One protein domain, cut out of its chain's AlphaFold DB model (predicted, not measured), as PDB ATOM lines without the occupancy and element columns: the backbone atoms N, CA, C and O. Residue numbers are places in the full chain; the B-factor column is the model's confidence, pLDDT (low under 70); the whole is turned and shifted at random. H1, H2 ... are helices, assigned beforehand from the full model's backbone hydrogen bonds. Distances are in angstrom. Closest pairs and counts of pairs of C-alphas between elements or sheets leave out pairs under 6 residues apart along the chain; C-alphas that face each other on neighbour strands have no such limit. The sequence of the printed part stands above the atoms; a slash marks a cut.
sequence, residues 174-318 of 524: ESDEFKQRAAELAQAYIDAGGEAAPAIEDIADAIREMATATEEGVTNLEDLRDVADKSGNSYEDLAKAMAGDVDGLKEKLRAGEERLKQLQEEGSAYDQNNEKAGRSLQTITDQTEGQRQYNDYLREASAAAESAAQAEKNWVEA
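Overview. This is residues 174 to 318 of the 524 residues of an uncharacterized protein of Microbacterium testaceum (UniProt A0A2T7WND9). A long helical hairpin, H5 and H6, makes the main body, with the short helices H3 and H4 packed on H6, and a second, smaller hairpin, H1 and H2, set off from it as a separate lobe. H6 is the longest helix, and its residues 310 to 317 stick out past the rest, while the turn at residues 272 to 277 stands free at the opposite end. The printed part has 145 residues with six named helices, H1 to H6 in order along the chain, and no named strand, an all helix class. It is loose, with a radius of gyration of the C-alphas of 19.2 A, and elongated, spanning 63 by 36 by 27 A.

Arrangement. Begin with H6, residues 278 to 317, the hub, which touches three other helices. H5, residues 246 to 271, touches it at a shallow tilt of 21 degrees, opposite ways, and the two form a helical hairpin; look at the closest C-alphas, those of Leu 263 and Thr 288, 5.9 A apart. H3, residues 221 to 231, touches residues 286 to 294 of H6 alone, at a steep tilt of 56 degrees; the closest C-alphas, those of Ser 231 and Gln 291, are 4.3 A apart. H4, residues 235 to 242, touches residues 294 to 301 of H6 alone, at a shallow tilt of 30 degrees, the same way; the closest C-alphas are those of Met 242 and Ala 301, 5.3 A apart. H3 and H4 touch too, at a steep tilt of 69 degrees, only just short of about perpendicular, with the C-alphas of Ala 228 and Tyr 235 closest at 5.1 A. Farther out, H1, residues 176 to 191, and H2, residues 198 to 210, form a helical hairpin at a shallow tilt of 15 degrees; their closest C-alphas, those of Ala 188 and Ala 199, are 5.9 A apart. H2 and H3 are close but not clearly touching, at 7.3 A between the C-alphas of Met 210 and Leu 221, and both H1 and H2 are apart from H6. In H1, H2, H3, H4, H5 and H6 every O i to N i+4 pair is within hydrogen-bond range.

Along the chain. Find C-alpha 278 at (9.505, 17.210, 24.350); from there H6 runs 57.8 A to C-alpha 317 at (6.774, 51.997, 70.453). H5 covers 37.5 A, H1 21.8 A, H2 18.5 A, H3 15.1 A and H4 10.6 A. H1 begins at C-alpha 176, at (3.607, 57.350, 41.368).

Size, cuts and confidence. The two C-alphas farthest apart, those of Glu 275 and Ala 318, are 64.2 A apart. The printed part has no cut, and no link is long. The mean pLDDT of the printed part is 73.2, and it is under 70 at residues 174 to 219 and 273 to 277.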
ATOM      1  N   GLU A 174       8.714  53.139  40.320       43.28
ATOM      2  CA  GLU A 174       8.013  52.706  39.094       43.28
ATOM      3  C   GLU A 174       6.482  52.793  39.073       43.28
ATOM      4  O   GLU A 174       5.878  52.251  38.159       43.28
ATOM      5  N   SER A 175       5.836  53.527  39.984       47.91
ATOM      6  CA  SER A 175       4.459  53.983  39.729       47.91
ATOM      7  C   SER A 175       3.976  54.974  40.800       47.91
ATOM      8  O   SER A 175       3.327  54.591  41.781       47.91
ATOM      9  N   ASP A 176       4.227  56.267  40.585       46.78
ATOM     10  CA  ASP A 176       3.607  57.350  41.368       46.78
ATOM     11  C   ASP A 176       2.072  57.276  41.330       46.78
ATOM     12  O   ASP A 176       1.413  57.611  42.309       46.78
ATOM     13  N   GLU A 177       1.503  56.744  40.247       46.94
ATOM     14  CA  GLU A 177       0.062  56.587  40.063       46.94
ATOM     15  C   GLU A 177      -0.532  55.507  40.986       46.94
ATOM     16  O   GLU A 177      -1.472  55.773  41.722       46.94
ATOM     17  N   PHE A 178       0.057  54.313  41.054       44.88
ATOM     18  CA  PHE A 178      -0.246  53.285  42.065       44.88
ATOM     19  C   PHE A 178      -0.082  53.792  43.505       44.88
ATOM     20  O   PHE A 178      -0.937  53.507  44.339       44.88
ATOM     21  N   LYS A 179       0.973  54.562  43.813       46.06
ATOM     22  CA  LYS A 179       1.162  55.161  45.150       46.06
ATOM     23  C   LYS A 179       0.055  56.160  45.475       46.06
ATOM     24  O   LYS A 179      -0.505  56.115  46.568       46.06
ATOM     25  N   GLN A 180      -0.285  57.024  44.519       51.38
ATOM     26  CA  GLN A 180      -1.360  58.000  44.645       51.38
ATOM     27  C   GLN A 180      -2.719  57.308  44.803       51.38
ATOM     28  O   GLN A 180      -3.487  57.683  45.678       51.38
ATOM     29  N   ARG A 181      -2.966  56.223  44.065       52.91
ATOM     30  CA  ARG A 181      -4.192  55.416  44.154       52.91
ATOM     31  C   ARG A 181      -4.285  54.617  45.449       52.91
ATOM     32  O   ARG A 181      -5.351  54.564  46.046       52.91
ATOM     33  N   ALA A 182      -3.190  54.028  45.928       47.47
ATOM     34  CA  ALA A 182      -3.142  53.381  47.239       47.47
ATOM     35  C   ALA A 182      -3.366  54.400  48.370       47.47
ATOM     36  O   ALA A 182      -4.026  54.082  49.358       47.47
ATOM     37  N   ALA A 183      -2.869  55.631  48.206       45.75
ATOM     38  CA  ALA A 183      -3.128  56.740  49.118       45.75
ATOM     39  C   ALA A 183      -4.582  57.238  49.055       45.75
ATOM     40  O   ALA A 183      -5.173  57.491  50.099       45.75
ATOM     41  N   GLU A 184      -5.190  57.317  47.872       51.31
ATOM     42  CA  GLU A 184      -6.614  57.643  47.699       51.31
ATOM     43  C   GLU A 184      -7.514  56.554  48.294       51.31
ATOM     44  O   GLU A 184      -8.474  56.868  48.990       51.31
ATOM     45  N   LEU A 185      -7.161  55.279  48.110       47.69
ATOM     46  CA  LEU A 185      -7.858  54.135  48.700       47.69
ATOM     47  C   LEU A 185      -7.824  54.171  50.229       47.69
ATOM     48  O   LEU A 185      -8.817  53.920  50.911       47.69
ATOM     49  N   ALA A 186      -6.648  54.482  50.763       47.59
ATOM     50  CA  ALA A 186      -6.429  54.644  52.182       47.59
ATOM     51  C   ALA A 186      -7.215  55.814  52.754       47.59
ATOM     52  O   ALA A 186      -7.841  55.668  53.799       47.59
ATOM     53  N   GLN A 187      -7.191  56.952  52.060       46.66
ATOM     54  CA  GLN A 187      -7.924  58.145  52.446       46.66
ATOM     55  C   GLN A 187      -9.428  57.881  52.407       46.66
ATOM     56  O   GLN A 187     -10.107  58.176  53.378       46.66
ATOM     57  N   ALA A 188      -9.936  57.212  51.368       50.00
ATOM     58  CA  ALA A 188     -11.334  56.802  51.277       50.00
ATOM     59  C   ALA A 188     -11.744  55.866  52.427       50.00
ATOM     60  O   ALA A 188     -12.846  55.984  52.957       50.00
ATOM     61  N   TYR A 189     -10.857  54.964  52.861       45.47
ATOM     62  CA  TYR A 189     -11.104  54.103  54.021       45.47
ATOM     63  C   TYR A 189     -11.068  54.872  55.354       45.47
ATOM     64  O   TYR A 189     -11.885  54.609  56.238       45.47
ATOM     65  N   ILE A 190     -10.140  55.825  55.502       48.28
ATOM     66  CA  ILE A 190     -10.021  56.711  56.671       48.28
ATOM     67  C   ILE A 190     -11.257  57.616  56.780       48.28
ATOM     68  O   ILE A 190     -11.885  57.667  57.837       48.28
ATOM     69  N   ASP A 191     -11.650  58.261  55.682       50.66
ATOM     70  CA  ASP A 191     -12.795  59.173  55.596       50.66
ATOM     71  C   ASP A 191     -14.129  58.447  55.813       50.66
ATOM     72  O   ASP A 191     -15.084  59.018  56.340       50.66
ATOM     73  N   ALA A 192     -14.196  57.162  55.453       53.66
ATOM     74  CA  ALA A 192     -15.355  56.308  55.687       53.66
ATOM     75  C   ALA A 192     -15.535  55.881  57.151       53.66
ATOM     76  O   ALA A 192     -16.555  55.261  57.468       53.66
ATOM     77  N   GLY A 193     -14.563  56.149  58.034       38.91
ATOM     78  CA  GLY A 193     -14.650  55.821  59.461       38.91
ATOM     79  C   GLY A 193     -14.925  54.339  59.752       38.91
ATOM     80  O   GLY A 193     -15.507  54.018  60.780       38.91
ATOM     81  N   GLY A 194     -14.571  53.432  58.832       47.06
ATOM     82  CA  GLY A 194     -14.888  52.002  58.925       47.06
ATOM     83  C   GLY A 194     -16.362  51.615  58.695       47.06
ATOM     84  O   GLY A 194     -16.664  50.425  58.721       47.06
ATOM     85  N   GLU A 195     -17.274  52.563  58.437       47.69
ATOM     86  CA  GLU A 195     -18.728  52.305  58.400       47.69
ATOM     87  C   GLU A 195     -19.418  52.600  57.049       47.69
ATOM     88  O   GLU A 195     -20.600  52.287  56.883       47.69
ATOM     89  N   ALA A 196     -18.727  53.146  56.040       42.84
ATOM     90  CA  ALA A 196     -19.388  53.591  54.806       42.84
ATOM     91  C   ALA A 196     -19.325  52.571  53.638       42.84
ATOM     92  O   ALA A 196     -18.269  52.288  53.077       42.84
ATOM     93  N   ALA A 197     -20.495  52.098  53.185       44.97
ATOM     94  CA  ALA A 197     -20.679  51.294  51.965       44.97
ATOM     95  C   ALA A 197     -20.169  51.921  50.634       44.97
ATOM     96  O   ALA A 197     -19.774  51.143  49.765       44.97
ATOM     97  N   PRO A 198     -20.119  53.261  50.441       46.62
ATOM     98  CA  PRO A 198     -19.537  53.876  49.238       46.62
ATOM     99  C   PRO A 198     -18.035  53.599  49.072       46.62
ATOM    100  O   PRO A 198     -17.580  53.364  47.959       46.62
ATOM    101  N   ALA A 199     -17.281  53.495  50.173       54.41
ATOM    102  CA  ALA A 199     -15.847  53.201  50.121       54.41
ATOM    103  C   ALA A 199     -15.550  51.786  49.601       54.41
ATOM    104  O   ALA A 199     -14.476  51.540  49.065       54.41
ATOM    105  N   ILE A 200     -16.497  50.846  49.706       43.94
ATOM    106  CA  ILE A 200     -16.337  49.500  49.137       43.94
ATOM    107  C   ILE A 200     -16.443  49.535  47.608       43.94
ATOM    108  O   ILE A 200     -15.747  48.766  46.948       43.94
ATOM    109  N   GLU A 201     -17.282  50.405  47.039       48.53
ATOM    110  CA  GLU A 201     -17.365  50.591  45.584       48.53
ATOM    111  C   GLU A 201     -16.099  51.266  45.049       48.53
ATOM    112  O   GLU A 201     -15.531  50.755  44.088       48.53
ATOM    113  N   ASP A 202     -15.578  52.287  45.736       55.38
ATOM    114  CA  ASP A 202     -14.306  52.931  45.377       55.38
ATOM    115  C   ASP A 202     -13.111  51.969  45.522       55.38
ATOM    116  O   ASP A 202     -12.230  51.917  44.662       55.38
ATOM    117  N   ILE A 203     -13.114  51.117  46.558       50.31
ATOM    118  CA  ILE A 203     -12.122  50.045  46.719       50.31
ATOM    119  C   ILE A 203     -12.240  49.000  45.612       50.31
ATOM    120  O   ILE A 203     -11.233  48.568  45.046       50.31
ATOM    121  N   ALA A 204     -13.461  48.587  45.279       49.97
ATOM    122  CA  ALA A 204     -13.704  47.635  44.208       49.97
ATOM    123  C   ALA A 204     -13.321  48.210  42.839       49.97
ATOM    124  O   ALA A 204     -12.825  47.456  41.998       49.97
ATOM    125  N   ASP A 205     -13.519  49.506  42.616       56.16
ATOM    126  CA  ASP A 205     -13.158  50.197  41.384       56.16
ATOM    127  C   ASP A 205     -11.645  50.392  41.281       56.16
ATOM    128  O   ASP A 205     -11.087  50.052  40.242       56.16
ATOM    129  N   ALA A 206     -10.947  50.759  42.357       54.84
ATOM    130  CA  ALA A 206      -9.484  50.801  42.379       54.84
ATOM    131  C   ALA A 206      -8.849  49.411  42.190       54.84
ATOM    132  O   ALA A 206      -7.880  49.267  41.447       54.84
ATOM    133  N   ILE A 207      -9.420  48.354  42.788       53.06
ATOM    134  CA  ILE A 207      -9.002  46.963  42.535       53.06
ATOM    135  C   ILE A 207      -9.257  46.583  41.073       53.06
ATOM    136  O   ILE A 207      -8.406  45.954  40.443       53.06
ATOM    137  N   ARG A 208     -10.410  46.966  40.513       53.91
ATOM    138  CA  ARG A 208     -10.753  46.719  39.106       53.91
ATOM    139  C   ARG A 208      -9.841  47.501  38.164       53.91
ATOM    140  O   ARG A 208      -9.521  46.998  37.095       53.91
ATOM    141  N   GLU A 209      -9.387  48.680  38.563       58.25
ATOM    142  CA  GLU A 209      -8.502  49.515  37.765       58.25
ATOM    143  C   GLU A 209      -7.049  49.028  37.827       58.25
ATOM    144  O   GLU A 209      -6.417  48.907  36.780       58.25
ATOM    145  N   MET A 210      -6.556  48.612  39.005       53.00
ATOM    146  CA  MET A 210      -5.292  47.869  39.156       53.00
ATOM    147  C   MET A 210      -5.305  46.556  38.359       53.00
ATOM    148  O   MET A 210      -4.289  46.155  37.798       53.00
ATOM    149  N   ALA A 211      -6.469  45.909  38.238       53.91
ATOM    150  CA  ALA A 211      -6.651  44.737  37.381       53.91
ATOM    151  C   ALA A 211      -6.505  45.025  35.888       53.91
ATOM    152  O   ALA A 211      -6.221  44.107  35.124       53.91
ATOM    153  N   THR A 212      -6.729  46.272  35.477       59.28
ATOM    154  CA  THR A 212      -6.690  46.706  34.074       59.28
ATOM    155  C   THR A 212      -5.481  47.575  33.743       59.28
ATOM    156  O   THR A 212      -5.341  47.997  32.594       59.28
ATOM    157  N   ALA A 213      -4.615  47.859  34.720       64.88
ATOM    158  CA  ALA A 213      -3.387  48.603  34.504       64.88
ATOM    159  C   ALA A 213      -2.488  47.816  33.539       64.88
ATOM    160  O   ALA A 213      -2.171  46.652  33.765       64.88
ATOM    161  N   THR A 214      -2.117  48.453  32.427       50.78
ATOM    162  CA  THR A 214      -1.284  47.861  31.360       50.78
ATOM    163  C   THR A 214       0.134  48.429  31.358       50.78
ATOM    164  O   THR A 214       0.871  48.258  30.388       50.78
ATOM    165  N   GLU A 215       0.508  49.137  32.425       59.53
ATOM    166  CA  GLU A 215       1.824  49.749  32.541       59.53
ATOM    167  C   GLU A 215       2.903  48.689  32.757       59.53
ATOM    168  O   GLU A 215       2.766  47.765  33.560       59.53
ATOM    169  N   GLU A 216       3.982  48.819  31.990       50.25
ATOM    170  CA  GLU A 216       5.130  47.921  32.031       50.25
ATOM    171  C   GLU A 216       5.782  48.005  33.424       50.25
ATOM    172  O   GLU A 216       6.230  49.073  33.825       50.25
ATOM    173  N   GLY A 217       5.797  46.895  34.172       55.81
ATOM    174  CA  GLY A 217       6.344  46.827  35.538       55.81
ATOM    175  C   GLY A 217       5.291  46.754  36.651       55.81
ATOM    176  O   GLY A 217       5.603  46.297  37.751       55.81
ATOM    177  N   VAL A 218       4.029  47.089  36.367       60.19
ATOM    178  CA  VAL A 218       2.927  46.882  37.315       60.19
ATOM    179  C   VAL A 218       2.391  45.467  37.140       60.19
ATOM    180  O   VAL A 218       1.868  45.106  36.089       60.19
ATOM    181  N   THR A 219       2.516  44.652  38.187       67.25
ATOM    182  CA  THR A 219       1.899  43.325  38.208       67.25
ATOM    183  C   THR A 219       0.379  43.493  38.215       67.25
ATOM    184  O   THR A 219      -0.203  43.880  39.228       67.25
ATOM    185  N   ASN A 220      -0.266  43.224  37.082       80.06
ATOM    186  CA  ASN A 220      -1.721  43.278  36.970       80.06
ATOM    187  C   ASN A 220      -2.353  41.940  37.406       80.06
ATOM    188  O   ASN A 220      -1.683  40.915  37.567       80.06
ATOM    189  N   LEU A 221      -3.674  41.930  37.615       78.38
ATOM    190  CA  LEU A 221      -4.377  40.720  38.064       78.38
ATOM    191  C   LEU A 221      -4.362  39.590  37.018       78.38
ATOM    192  O   LEU A 221      -4.529  38.426  37.387       78.38
ATOM    193  N   GLU A 222      -4.172  39.910  35.736       83.25
ATOM    194  CA  GLU A 222      -4.037  38.915  34.670       83.25
ATOM    195  C   GLU A 222      -2.702  38.169  34.791       83.25
ATOM    196  O   GLU A 222      -2.706  36.942  34.791       83.25
ATOM    197  N   ASP A 223      -1.595  38.872  35.043       85.38
ATOM    198  CA  ASP A 223      -0.273  38.280  35.275       85.38
ATOM    199  C   ASP A 223      -0.267  37.383  36.518       85.38
ATOM    200  O   ASP A 223       0.240  36.259  36.486       85.38
ATOM    201  N   LEU A 224      -0.901  37.830  37.607       82.88
ATOM    202  CA  LEU A 224      -1.049  37.020  38.821       82.88
ATOM    203  C   LEU A 224      -1.858  35.752  38.579       82.88
ATOM    204  O   LEU A 224      -1.518  34.682  39.092       82.88
ATOM    205  N   ARG A 225      -2.933  35.865  37.798       89.50
ATOM    206  CA  ARG A 225      -3.755  34.723  37.415       89.50
ATOM    207  C   ARG A 225      -2.974  33.761  36.529       89.50
ATOM    208  O   ARG A 225      -2.996  32.564  36.796       89.50
ATOM    209  N   ASP A 226      -2.243  34.270  35.548       90.12
ATOM    210  CA  ASP A 226      -1.397  33.479  34.658       90.12
ATOM    211  C   ASP A 226      -0.298  32.736  35.421       90.12
ATOM    212  O   ASP A 226      -0.017  31.570  35.142       90.12
ATOM    213  N   VAL A 227       0.323  33.386  36.403       89.50
ATOM    214  CA  VAL A 227       1.355  32.790  37.262       89.50
ATOM    215  C   VAL A 227       0.755  31.721  38.176       89.50
ATOM    216  O   VAL A 227       1.319  30.628  38.311       89.50
ATOM    217  N   ALA A 228      -0.416  31.983  38.761       89.00
ATOM    218  CA  ALA A 228      -1.149  30.994  39.544       89.00
ATOM    219  C   ALA A 228      -1.530  29.771  38.687       89.00
ATOM    220  O   ALA A 228      -1.187  28.642  39.044       89.00
ATOM    221  N   ASP A 229      -2.106  29.993  37.503       91.31
ATOM    222  CA  ASP A 229      -2.513  28.936  36.572       91.31
ATOM    223  C   ASP A 229      -1.302  28.120  36.076       91.31
ATOM    224  O   ASP A 229      -1.343  26.884  36.082       91.31
ATOM    225  N   LYS A 230      -0.184  28.774  35.719       90.62
ATOM    226  CA  LYS A 230       1.067  28.099  35.311       90.62
ATOM    227  C   LYS A 230       1.682  27.291  36.449       90.62
ATOM    228  O   LYS A 230       2.169  26.189  36.212       90.62
ATOM    229  N   SER A 231       1.657  27.808  37.676       87.12
ATOM    230  CA  SER A 231       2.183  27.100  38.852       87.12
ATOM    231  C   SER A 231       1.278  25.952  39.324       87.12
ATOM    232  O   SER A 231       1.730  25.065  40.048       87.12
ATOM    233  N   GLY A 232       0.015  25.926  38.884       88.19
ATOM    234  CA  GLY A 232      -0.994  24.972  39.343       88.19
ATOM    235  C   GLY A 232      -1.543  25.291  40.737       88.19
ATOM    236  O   GLY A 232      -2.095  24.399  41.384       88.19
ATOM    237  N   ASN A 233      -1.383  26.534  41.199       91.50
ATOM    238  CA  ASN A 233      -1.937  27.033  42.456       91.50
ATOM    239  C   ASN A 233      -3.206  27.857  42.198       91.50
ATOM    240  O   ASN A 233      -3.465  28.304  41.083       91.50
ATOM    241  N   SER A 234      -4.013  28.070  43.238       90.88
ATOM    242  CA  SER A 234      -5.199  28.921  43.120       90.88
ATOM    243  C   SER A 234      -4.803  30.396  43.068       90.88
ATOM    244  O   SER A 234      -4.090  30.883  43.944       90.88
ATOM    245  N   TYR A 235      -5.331  31.132  42.090       88.62
ATOM    246  CA  TYR A 235      -5.236  32.594  42.062       88.62
ATOM    247  C   TYR A 235      -5.802  33.229  43.345       88.62
ATOM    248  O   TYR A 235      -5.224  34.172  43.875       88.62
ATOM    249  N   GLU A 236      -6.887  32.673  43.895       85.94
ATOM    250  CA  GLU A 236      -7.479  33.141  45.156       85.94
ATOM    251  C   GLU A 236      -6.490  33.032  46.323       85.94
ATOM    252  O   GLU A 236      -6.430  33.919  47.171       85.94
ATOM    253  N   ASP A 237      -5.693  31.963  46.360       84.50
ATOM    254  CA  ASP A 237      -4.689  31.759  47.402       84.50
ATOM    255  C   ASP A 237      -3.540  32.760  47.294       84.50
ATOM    256  O   ASP A 237      -3.074  33.253  48.320       84.50
ATOM    257  N   LEU A 238      -3.104  33.063  46.068       82.38
ATOM    258  CA  LEU A 238      -2.083  34.073  45.808       82.38
ATOM    259  C   LEU A 238      -2.585  35.470  46.184       82.38
ATOM    260  O   LEU A 238      -1.888  36.207  46.874       82.38
ATOM    261  N   ALA A 239      -3.820  35.803  45.803       81.06
ATOM    262  CA  ALA A 239      -4.441  37.081  46.130       81.06
ATOM    263  C   ALA A 239      -4.629  37.261  47.646       81.06
ATOM    264  O   ALA A 239      -4.282  38.310  48.183       81.06
ATOM    265  N   LYS A 240      -5.106  36.231  48.362       79.19
ATOM    266  CA  LYS A 240      -5.210  36.256  49.835       79.19
ATOM    267  C   LYS A 240      -3.853  36.436  50.505       79.19
ATOM    268  O   LYS A 240      -3.745  37.173  51.478       79.19
ATOM    269  N   ALA A 241      -2.826  35.780  49.972       78.06
ATOM    270  CA  ALA A 241      -1.471  35.907  50.481       78.06
ATOM    271  C   ALA A 241      -0.939  37.340  50.290       78.06
ATOM    272  O   ALA A 241      -0.407  37.924  51.229       78.06
ATOM    273  N   MET A 242      -1.159  37.954  49.121       76.81
ATOM    274  CA  MET A 242      -0.803  39.362  48.882       76.81
ATOM    275  C   MET A 242      -1.617  40.354  49.715       76.81
ATOM    276  O   MET A 242      -1.120  41.429  50.031       76.81
ATOM    277  N   ALA A 243      -2.835  39.989  50.116       79.50
ATOM    278  CA  ALA A 243      -3.682  40.801  50.986       79.50
ATOM    279  C   ALA A 243      -3.246  40.801  52.470       79.50
ATOM    280  O   ALA A 243      -3.948  41.366  53.304       79.50
ATOM    281  N   GLY A 244      -2.100  40.195  52.811       74.25
ATOM    282  CA  GLY A 244      -1.486  40.330  54.135       74.25
ATOM    283  C   GLY A 244      -1.726  39.171  55.108       74.25
ATOM    284  O   GLY A 244      -1.491  39.334  56.302       74.25
ATOM    285  N   ASP A 245      -2.146  37.992  54.638       79.56
ATOM    286  CA  ASP A 245      -2.164  36.772  55.463       79.56
ATOM    287  C   ASP A 245      -0.728  36.268  55.720       79.56
ATOM    288  O   ASP A 245      -0.221  35.387  55.026       79.56
ATOM    289  N   VAL A 246      -0.036  36.871  56.693       74.81
ATOM    290  CA  VAL A 246       1.396  36.634  56.976       74.81
ATOM    291  C   VAL A 246       1.692  35.189  57.380       74.81
ATOM    292  O   VAL A 246       2.715  34.621  56.978       74.81
ATOM    293  N   ASP A 247       0.804  34.577  58.160       78.81
ATOM    294  CA  ASP A 247       0.967  33.188  58.587       78.81
ATOM    295  C   ASP A 247       0.696  32.231  57.417       78.81
ATOM    296  O   ASP A 247       1.495  31.319  57.165       78.81
ATOM    297  N   GLY A 248      -0.351  32.496  56.625       82.44
ATOM    298  CA  GLY A 248      -0.631  31.758  55.395       82.44
ATOM    299  C   GLY A 248       0.476  31.902  54.346       82.44
ATOM    300  O   GLY A 248       0.800  30.931  53.659       82.44
ATOM    301  N   LEU A 249       1.124  33.067  54.257       84.88
ATOM    302  CA  LEU A 249       2.247  33.342  53.355       84.88
ATOM    303  C   LEU A 249       3.432  32.404  53.617       84.88
ATOM    304  O   LEU A 249       3.973  31.819  52.677       84.88
ATOM    305  N   LYS A 250       3.816  32.207  54.886       86.12
ATOM    306  CA  LYS A 250       4.950  31.339  55.255       86.12
ATOM    307  C   LYS A 250       4.670  29.870  54.956       86.12
ATOM    308  O   LYS A 250       5.558  29.161  54.472       86.12
ATOM    309  N   GLU A 251       3.449  29.410  55.220       90.25
ATOM    310  CA  GLU A 251       3.026  28.049  54.881       90.25
ATOM    311  C   GLU A 251       3.008  27.834  53.361       90.25
ATOM    312  O   GLU A 251       3.612  26.878  52.865       90.25
ATOM    313  N   LYS A 252       2.392  28.759  52.612       88.56
ATOM    314  CA  LYS A 252       2.307  28.698  51.146       88.56
ATOM    315  C   LYS A 252       3.680  28.781  50.485       88.56
ATOM    316  O   LYS A 252       3.924  28.042  49.534       88.56
ATOM    317  N   LEU A 253       4.593  29.606  51.002       90.94
ATOM    318  CA  LEU A 253       5.958  29.698  50.482       90.94
ATOM    319  C   LEU A 253       6.703  28.370  50.664       90.94
ATOM    320  O   LEU A 253       7.327  27.882  49.724       90.94
ATOM    321  N   ARG A 254       6.580  27.731  51.835       92.06
ATOM    322  CA  ARG A 254       7.181  26.413  52.088       92.06
ATOM    323  C   ARG A 254       6.611  25.344  51.154       92.06
ATOM    324  O   ARG A 254       7.373  24.591  50.550       92.06
ATOM    325  N   ALA A 255       5.286  25.297  51.013       90.69
ATOM    326  CA  ALA A 255       4.613  24.362  50.114       90.69
ATOM    327  C   ALA A 255       5.025  24.588  48.646       90.69
ATOM    328  O   ALA A 255       5.294  23.633  47.916       90.69
ATOM    329  N   GLY A 256       5.145  25.850  48.232       90.88
ATOM    330  CA  GLY A 256       5.593  26.237  46.898       90.88
ATOM    331  C   GLY A 256       7.059  25.888  46.622       90.88
ATOM    332  O   GLY A 256       7.396  25.462  45.516       90.88
ATOM    333  N   GLU A 257       7.949  26.005  47.611       92.75
ATOM    334  CA  GLU A 257       9.350  25.569  47.501       92.75
ATOM    335  C   GLU A 257       9.469  24.041  47.393       92.75
ATOM    336  O   GLU A 257      10.242  23.530  46.575       92.75
ATOM    337  N   GLU A 258       8.669  23.299  48.162       94.25
ATOM    338  CA  GLU A 258       8.585  21.839  48.057       94.25
ATOM    339  C   GLU A 258       8.053  21.403  46.686       94.25
ATOM    340  O   GLU A 258       8.626  20.502  46.063       94.25
ATOM    341  N   ARG A 259       7.015  22.072  46.167       91.50
ATOM    342  CA  ARG A 259       6.476  21.804  44.826       91.50
ATOM    343  C   ARG A 259       7.490  22.118  43.731       91.50
ATOM    344  O   ARG A 259       7.663  21.313  42.815       91.50
ATOM    345  N   LEU A 260       8.198  23.242  43.840       92.00
ATOM    346  CA  LEU A 260       9.252  23.619  42.898       92.00
ATOM    347  C   LEU A 260      10.357  22.557  42.846       92.00
ATOM    348  O   LEU A 260      10.822  22.197  41.765       92.00
ATOM    349  N   LYS A 261      10.751  22.019  44.005       94.12
ATOM    350  CA  LYS A 261      11.730  20.932  44.083       94.12
ATOM    351  C   LYS A 261      11.225  19.659  43.393       94.12
ATOM    352  O   LYS A 261      11.973  19.061  42.624       94.12
ATOM    353  N   GLN A 262       9.965  19.276  43.613       92.19
ATOM    354  CA  GLN A 262       9.357  18.118  42.940       92.19
ATOM    355  C   GLN A 262       9.353  18.282  41.414       92.19
ATOM    356  O   GLN A 262       9.760  17.368  40.703       92.19
ATOM    357  N   LEU A 263       8.978  19.461  40.905       89.00
ATOM    358  CA  LEU A 263       8.982  19.757  39.466       89.00
ATOM    359  C   LEU A 263      10.388  19.649  38.851       89.00
ATOM    360  O   LEU A 263      10.553  19.107  37.758       89.00
ATOM    361  N   GLN A 264      11.419  20.105  39.566       90.00
ATOM    362  CA  GLN A 264      12.813  19.988  39.122       90.00
ATOM    363  C   GLN A 264      13.307  18.532  39.094       90.00
ATOM    364  O   GLN A 264      14.032  18.137  38.173       90.00
ATOM    365  N   GLU A 265      12.910  17.726  40.083       91.69
ATOM    366  CA  GLU A 265      13.207  16.289  40.131       91.69
ATOM    367  C   GLU A 265      12.494  15.537  38.995       91.69
ATOM    368  O   GLU A 265      13.129  14.745  38.292       91.69
ATOM    369  N   GLU A 266      11.212  15.837  38.753       87.69
ATOM    370  CA  GLU A 266      10.438  15.304  37.628       87.69
ATOM    371  C   GLU A 266      11.099  15.661  36.287       87.69
ATOM    372  O   GLU A 266      11.367  14.771  35.476       87.69
ATOM    373  N   GLY A 267      11.446  16.933  36.069       86.81
ATOM    374  CA  GLY A 267      12.102  17.394  34.840       86.81
ATOM    375  C   GLY A 267      13.431  16.683  34.571       86.81
ATOM    376  O   GLY A 267      13.671  16.215  33.456       86.81
ATOM    377  N   SER A 268      14.252  16.509  35.610       86.31
ATOM    378  CA  SER A 268      15.538  15.798  35.520       86.31
ATOM    379  C   SER A 268      15.373  14.310  35.182       86.31
ATOM    380  O   SER A 268      16.213  13.732  34.489       86.31
ATOM    381  N   ALA A 269      14.297  13.675  35.656       84.62
ATOM    382  CA  ALA A 269      14.001  12.273  35.369       84.62
ATOM    383  C   ALA A 269      13.513  12.050  33.924       84.62
ATOM    384  O   ALA A 269      13.780  10.990  33.344       84.62
ATOM    385  N   TYR A 270      12.822  13.032  33.333       81.56
ATOM    386  CA  TYR A 270      12.372  12.985  31.937       81.56
ATOM    387  C   TYR A 270      13.518  13.179  30.939       81.56
ATOM    388  O   TYR A 270      13.559  12.461  29.936       81.56
ATOM    389  N   ASP A 271      14.461  14.077  31.234       76.62
ATOM    390  CA  ASP A 271      15.630  14.349  30.382       76.62
ATOM    391  C   ASP A 271      16.515  13.099  30.195       76.62
ATOM    392  O   ASP A 271      17.011  12.810  29.108       76.62
ATOM    393  N   GLN A 272      16.623  12.263  31.232       72.88
ATOM    394  CA  GLN A 272      17.438  11.044  31.197       72.88
ATOM    395  C   GLN A 272      16.809   9.882  30.410       72.88
ATOM    396  O   GLN A 272      17.521   8.939  30.061       72.88
ATOM    397  N   ASN A 273      15.496   9.906  30.140       68.94
ATOM    398  CA  ASN A 273      14.760   8.701  29.736       68.94
ATOM    399  C   ASN A 273      14.092   8.736  28.349       68.94
ATOM    400  O   ASN A 273      13.656   7.671  27.908       68.94
ATOM    401  N   ASN A 274      13.965   9.868  27.632       66.50
ATOM    402  CA  ASN A 274      13.280   9.847  26.323       66.50
ATOM    403  C   ASN A 274      13.518  11.046  25.381       66.50
ATOM    404  O   ASN A 274      13.103  12.165  25.662       66.50
ATOM    405  N   GLU A 275      13.952  10.768  24.145       60.12
ATOM    406  CA  GLU A 275      13.980  11.724  23.013       60.12
ATOM    407  C   GLU A 275      12.574  12.179  22.552       60.12
ATOM    408  O   GLU A 275      12.421  13.202  21.887       60.12
ATOM    409  N   LYS A 276      11.513  11.437  22.905       60.53
ATOM    410  CA  LYS A 276      10.110  11.779  22.581       60.53
ATOM    411  C   LYS A 276       9.398  12.587  23.675       60.53
ATOM    412  O   LYS A 276       8.203  12.848  23.550       60.53
ATOM    413  N   ALA A 277      10.110  12.994  24.728       67.88
ATOM    414  CA  ALA A 277       9.546  13.664  25.904       67.88
ATOM    415  C   ALA A 277       9.238  15.162  25.716       67.88
ATOM    416  O   ALA A 277       8.726  15.784  26.641       67.88
ATOM    417  N   GLY A 278       9.499  15.750  24.541       73.56
ATOM    418  CA  GLY A 278       9.505  17.210  24.350       73.56
ATOM    419  C   GLY A 278       8.270  17.963  24.870       73.56
ATOM    420  O   GLY A 278       8.423  18.999  25.503       73.56
ATOM    421  N   ARG A 279       7.050  17.432  24.689       77.06
ATOM    422  CA  ARG A 279       5.823  18.088  25.199       77.06
ATOM    423  C   ARG A 279       5.679  18.011  26.724       77.06
ATOM    424  O   ARG A 279       5.241  18.974  27.343       77.06
ATOM    425  N   SER A 280       6.050  16.881  27.322       81.81
ATOM    426  CA  SER A 280       6.020  16.700  28.778       81.81
ATOM    427  C   SER A 280       7.104  17.535  29.457       81.81
ATOM    428  O   SER A 280       6.833  18.169  30.469       81.81
ATOM    429  N   LEU A 281       8.295  17.611  28.854       85.12
ATOM    430  CA  LEU A 281       9.389  18.445  29.348       85.12
ATOM    431  C   LEU A 281       9.033  19.936  29.284       85.12
ATOM    432  O   LEU A 281       9.311  20.670  30.228       85.12
ATOM    433  N   GLN A 282       8.377  20.372  28.203       87.44
ATOM    434  CA  GLN A 282       7.902  21.747  28.077       87.44
ATOM    435  C   GLN A 282       6.866  22.079  29.158       87.44
ATOM    436  O   GLN A 282       7.026  23.074  29.848       87.44
ATOM    437  N   THR A 283       5.891  21.194  29.399       88.25
ATOM    438  CA  THR A 283       4.892  21.392  30.469       88.25
ATOM    439  C   THR A 283       5.550  21.517  31.848       88.25
ATOM    440  O   THR A 283       5.200  22.403  32.617       88.25
ATOM    441  N   ILE A 284       6.533  20.662  32.159       89.50
ATOM    442  CA  ILE A 284       7.267  20.729  33.435       89.50
ATOM    443  C   ILE A 284       8.091  22.017  33.525       89.50
ATOM    444  O   ILE A 284       8.201  22.599  34.602       89.50
ATOM    445  N   THR A 285       8.661  22.474  32.410       90.00
ATOM    446  CA  THR A 285       9.426  23.727  32.350       90.00
ATOM    447  C   THR A 285       8.516  24.925  32.615       90.00
ATOM    448  O   THR A 285       8.842  25.740  33.473       90.00
ATOM    449  N   ASP A 286       7.355  24.980  31.960       89.75
ATOM    450  CA  ASP A 286       6.360  26.041  32.144       89.75
ATOM    451  C   ASP A 286       5.828  26.051  33.589       89.75
ATOM    452  O   ASP A 286       5.736  27.109  34.209       89.75
ATOM    453  N   GLN A 287       5.566  24.872  34.170       90.75
ATOM    454  CA  GLN A 287       5.167  24.741  35.578       90.75
ATOM    455  C   GLN A 287       6.274  25.148  36.550       90.75
ATOM    456  O   GLN A 287       6.002  25.785  37.564       90.75
ATOM    457  N   THR A 288       7.525  24.788  36.257       92.75
ATOM    458  CA  THR A 288       8.682  25.177  37.076       92.75
ATOM    459  C   THR A 288       8.832  26.690  37.086       92.75
ATOM    460  O   THR A 288       9.068  27.266  38.146       92.75
ATOM    461  N   GLU A 289       8.686  27.332  35.929       93.88
ATOM    462  CA  GLU A 289       8.803  28.782  35.816       93.88
ATOM    463  C   GLU A 289       7.632  29.498  36.490       93.88
ATOM    464  O   GLU A 289       7.859  30.370  37.326       93.88
ATOM    465  N   GLY A 290       6.397  29.049  36.246       90.62
ATOM    466  CA  GLY A 290       5.224  29.566  36.950       90.62
ATOM    467  C   GLY A 290       5.355  29.423  38.466       90.62
ATOM    468  O   GLY A 290       5.083  30.365  39.200       90.62
ATOM    469  N   GLN A 291       5.839  28.279  38.962       94.69
ATOM    470  CA  GLN A 291       6.045  28.070  40.398       94.69
ATOM    471  C   GLN A 291       7.168  28.945  40.975       94.69
ATOM    472  O   GLN A 291       7.075  29.348  42.134       94.69
ATOM    473  N   ARG A 292       8.225  29.255  40.209       93.81
ATOM    474  CA  ARG A 292       9.249  30.223  40.640       93.81
ATOM    475  C   ARG A 292       8.648  31.608  40.801       93.81
ATOM    476  O   ARG A 292       8.756  32.157  41.888       93.81
ATOM    477  N   GLN A 293       7.959  32.095  39.772       92.06
ATOM    478  CA  GLN A 293       7.294  33.399  39.794       92.06
ATOM    479  C   GLN A 293       6.284  33.481  40.944       92.06
ATOM    480  O   GLN A 293       6.287  34.439  41.708       92.06
ATOM    481  N   TYR A 294       5.492  32.424  41.149       90.44
ATOM    482  CA  TYR A 294       4.564  32.316  42.273       90.44
ATOM    483  C   TYR A 294       5.280  32.440  43.628       90.44
ATOM    484  O   TYR A 294       4.849  33.194  44.496       90.44
ATOM    485  N   ASN A 295       6.398  31.731  43.816       92.00
ATOM    486  CA  ASN A 295       7.177  31.812  45.053       92.00
ATOM    487  C   ASN A 295       7.838  33.185  45.237       92.00
ATOM    488  O   ASN A 295       7.975  33.630  46.374       92.00
ATOM    489  N   ASP A 296       8.251  33.842  44.155       89.56
ATOM    490  CA  ASP A 296       8.841  35.179  44.211       89.56
ATOM    491  C   ASP A 296       7.799  36.213  44.661       89.56
ATOM    492  O   ASP A 296       8.060  36.933  45.625       89.56
ATOM    493  N   TYR A 297       6.573  36.166  44.129       85.69
ATOM    494  CA  TYR A 297       5.467  36.990  44.631       85.69
ATOM    495  C   TYR A 297       5.153  36.743  46.109       85.69
ATOM    496  O   TYR A 297       4.938  37.687  46.868       85.69
ATOM    497  N   LEU A 298       5.155  35.482  46.556       86.25
ATOM    498  CA  LEU A 298       4.957  35.178  47.976       86.25
ATOM    499  C   LEU A 298       6.088  35.733  48.855       86.25
ATOM    500  O   LEU A 298       5.830  36.152  49.984       86.25
ATOM    501  N   ARG A 299       7.337  35.753  48.373       89.88
ATOM    502  CA  ARG A 299       8.466  36.352  49.108       89.88
ATOM    503  C   ARG A 299       8.343  37.862  49.191       89.88
ATOM    504  O   ARG A 299       8.582  38.409  50.264       89.88
ATOM    505  N   GLU A 300       7.976  38.515  48.096       83.94
ATOM    506  CA  GLU A 300       7.749  39.960  48.061       83.94
ATOM    507  C   GLU A 300       6.614  40.357  49.007       83.94
ATOM    508  O   GLU A 300       6.815  41.206  49.875       83.94
ATOM    509  N   ALA A 301       5.476  39.659  48.938       80.38
ATOM    510  CA  ALA A 301       4.355  39.866  49.851       80.38
ATOM    511  C   ALA A 301       4.752  39.624  51.318       80.38
ATOM    512  O   ALA A 301       4.435  40.431  52.191       80.38
ATOM    513  N   SER A 302       5.510  38.558  51.601       84.12
ATOM    514  CA  SER A 302       6.020  38.285  52.950       84.12
ATOM    515  C   SER A 302       6.969  39.378  53.446       84.12
ATOM    516  O   SER A 302       6.888  39.755  54.612       84.12
ATOM    517  N   ALA A 303       7.866  39.888  52.599       81.19
ATOM    518  CA  ALA A 303       8.801  40.947  52.971       81.19
ATOM    519  C   ALA A 303       8.075  42.275  53.227       81.19
ATOM    520  O   ALA A 303       8.371  42.958  54.210       81.19
ATOM    521  N   ALA A 304       7.094  42.615  52.386       77.81
ATOM    522  CA  ALA A 304       6.247  43.787  52.572       77.81
ATOM    523  C   ALA A 304       5.457  43.698  53.886       77.81
ATOM    524  O   ALA A 304       5.453  44.650  54.666       77.81
ATOM    525  N   ALA A 305       4.867  42.537  54.181       77.56
ATOM    526  CA  ALA A 305       4.124  42.323  55.417       77.56
ATOM    527  C   ALA A 305       5.013  42.381  56.672       77.56
ATOM    528  O   ALA A 305       4.634  42.992  57.670       77.56
ATOM    529  N   GLU A 306       6.219  41.804  56.631       79.75
ATOM    530  CA  GLU A 306       7.182  41.907  57.737       79.75
ATOM    531  C   GLU A 306       7.650  43.355  57.949       79.75
ATOM    532  O   GLU A 306       7.773  43.806  59.091       79.75
ATOM    533  N   SER A 307       7.853  44.108  56.864       76.88
ATOM    534  CA  SER A 307       8.181  45.534  56.927       76.88
ATOM    535  C   SER A 307       7.040  46.351  57.536       76.88
ATOM    536  O   SER A 307       7.291  47.182  58.410       76.88
ATOM    537  N   ALA A 308       5.794  46.103  57.123       72.94
ATOM    538  CA  ALA A 308       4.613  46.771  57.669       72.94
ATOM    539  C   ALA A 308       4.439  46.474  59.167       72.94
ATOM    540  O   ALA A 308       4.313  47.406  59.957       72.94
ATOM    541  N   ALA A 309       4.552  45.206  59.580       74.81
ATOM    542  CA  ALA A 309       4.474  44.811  60.989       74.81
ATOM    543  C   ALA A 309       5.585  45.455  61.840       74.81
ATOM    544  O   ALA A 309       5.353  45.886  62.972       74.81
ATOM    545  N   GLN A 310       6.805  45.561  61.303       76.69
ATOM    546  CA  GLN A 310       7.895  46.246  61.997       76.69
ATOM    547  C   GLN A 310       7.647  47.754  62.094       76.69
ATOM    548  O   GLN A 310       7.958  48.361  63.119       76.69
ATOM    549  N   ALA A 311       7.097  48.366  61.049       70.56
ATOM    550  CA  ALA A 311       6.757  49.779  61.060       70.56
ATOM    551  C   ALA A 311       5.601  50.079  62.032       70.56
ATOM    552  O   ALA A 311       5.661  51.082  62.738       70.56
ATOM    553  N   GLU A 312       4.627  49.175  62.157       72.19
ATOM    554  CA  GLU A 312       3.538  49.256  63.140       72.19
ATOM    555  C   GLU A 312       4.084  49.164  64.552       72.19
ATOM    556  O   GLU A 312       3.821  50.030  65.382       72.19
ATOM    557  N   LYS A 313       4.943  48.177  64.803       76.19
ATOM    558  CA  LYS A 313       5.641  48.055  66.075       76.19
ATOM    559  C   LYS A 313       6.425  49.327  66.410       76.19
ATOM    560  O   LYS A 313       6.300  49.832  67.520       76.19
ATOM    561  N   ASN A 314       7.191  49.866  65.459       72.62
ATOM    562  CA  ASN A 314       7.940  51.109  65.653       72.62
ATOM    563  C   ASN A 314       7.007  52.296  65.934       72.62
ATOM    564  O   ASN A 314       7.333  53.139  66.765       72.62
ATOM    565  N   TRP A 315       5.859  52.369  65.253       75.50
ATOM    566  CA  TRP A 315       4.852  53.406  65.464       75.50
ATOM    567  C   TRP A 315       4.261  53.309  66.872       75.50
ATOM    568  O   TRP A 315       4.272  54.297  67.600       75.50
ATOM    569  N   VAL A 316       3.847  52.117  67.309       73.06
ATOM    570  CA  VAL A 316       3.343  51.875  68.670       73.06
ATOM    571  C   VAL A 316       4.413  52.207  69.719       73.06
ATOM    572  O   VAL A 316       4.137  52.948  70.660       73.06
ATOM    573  N   GLU A 317       5.649  51.730  69.542       75.12
ATOM    574  CA  GLU A 317       6.774  51.997  70.453       75.12
ATOM    575  C   GLU A 317       7.145  53.488  70.519       75.12
ATOM    576  O   GLU A 317       7.534  53.986  71.577       75.12
ATOM    577  N   ALA A 318       6.988  54.224  69.415       72.56
ATOM    578  CA  ALA A 318       7.193  55.669  69.364       72.56
ATOM    579  C   ALA A 318       6.053  56.475  70.015       72.56
ATOM    580  O   ALA A 318       6.134  57.707  70.078       72.56
TER     581      ALA A 318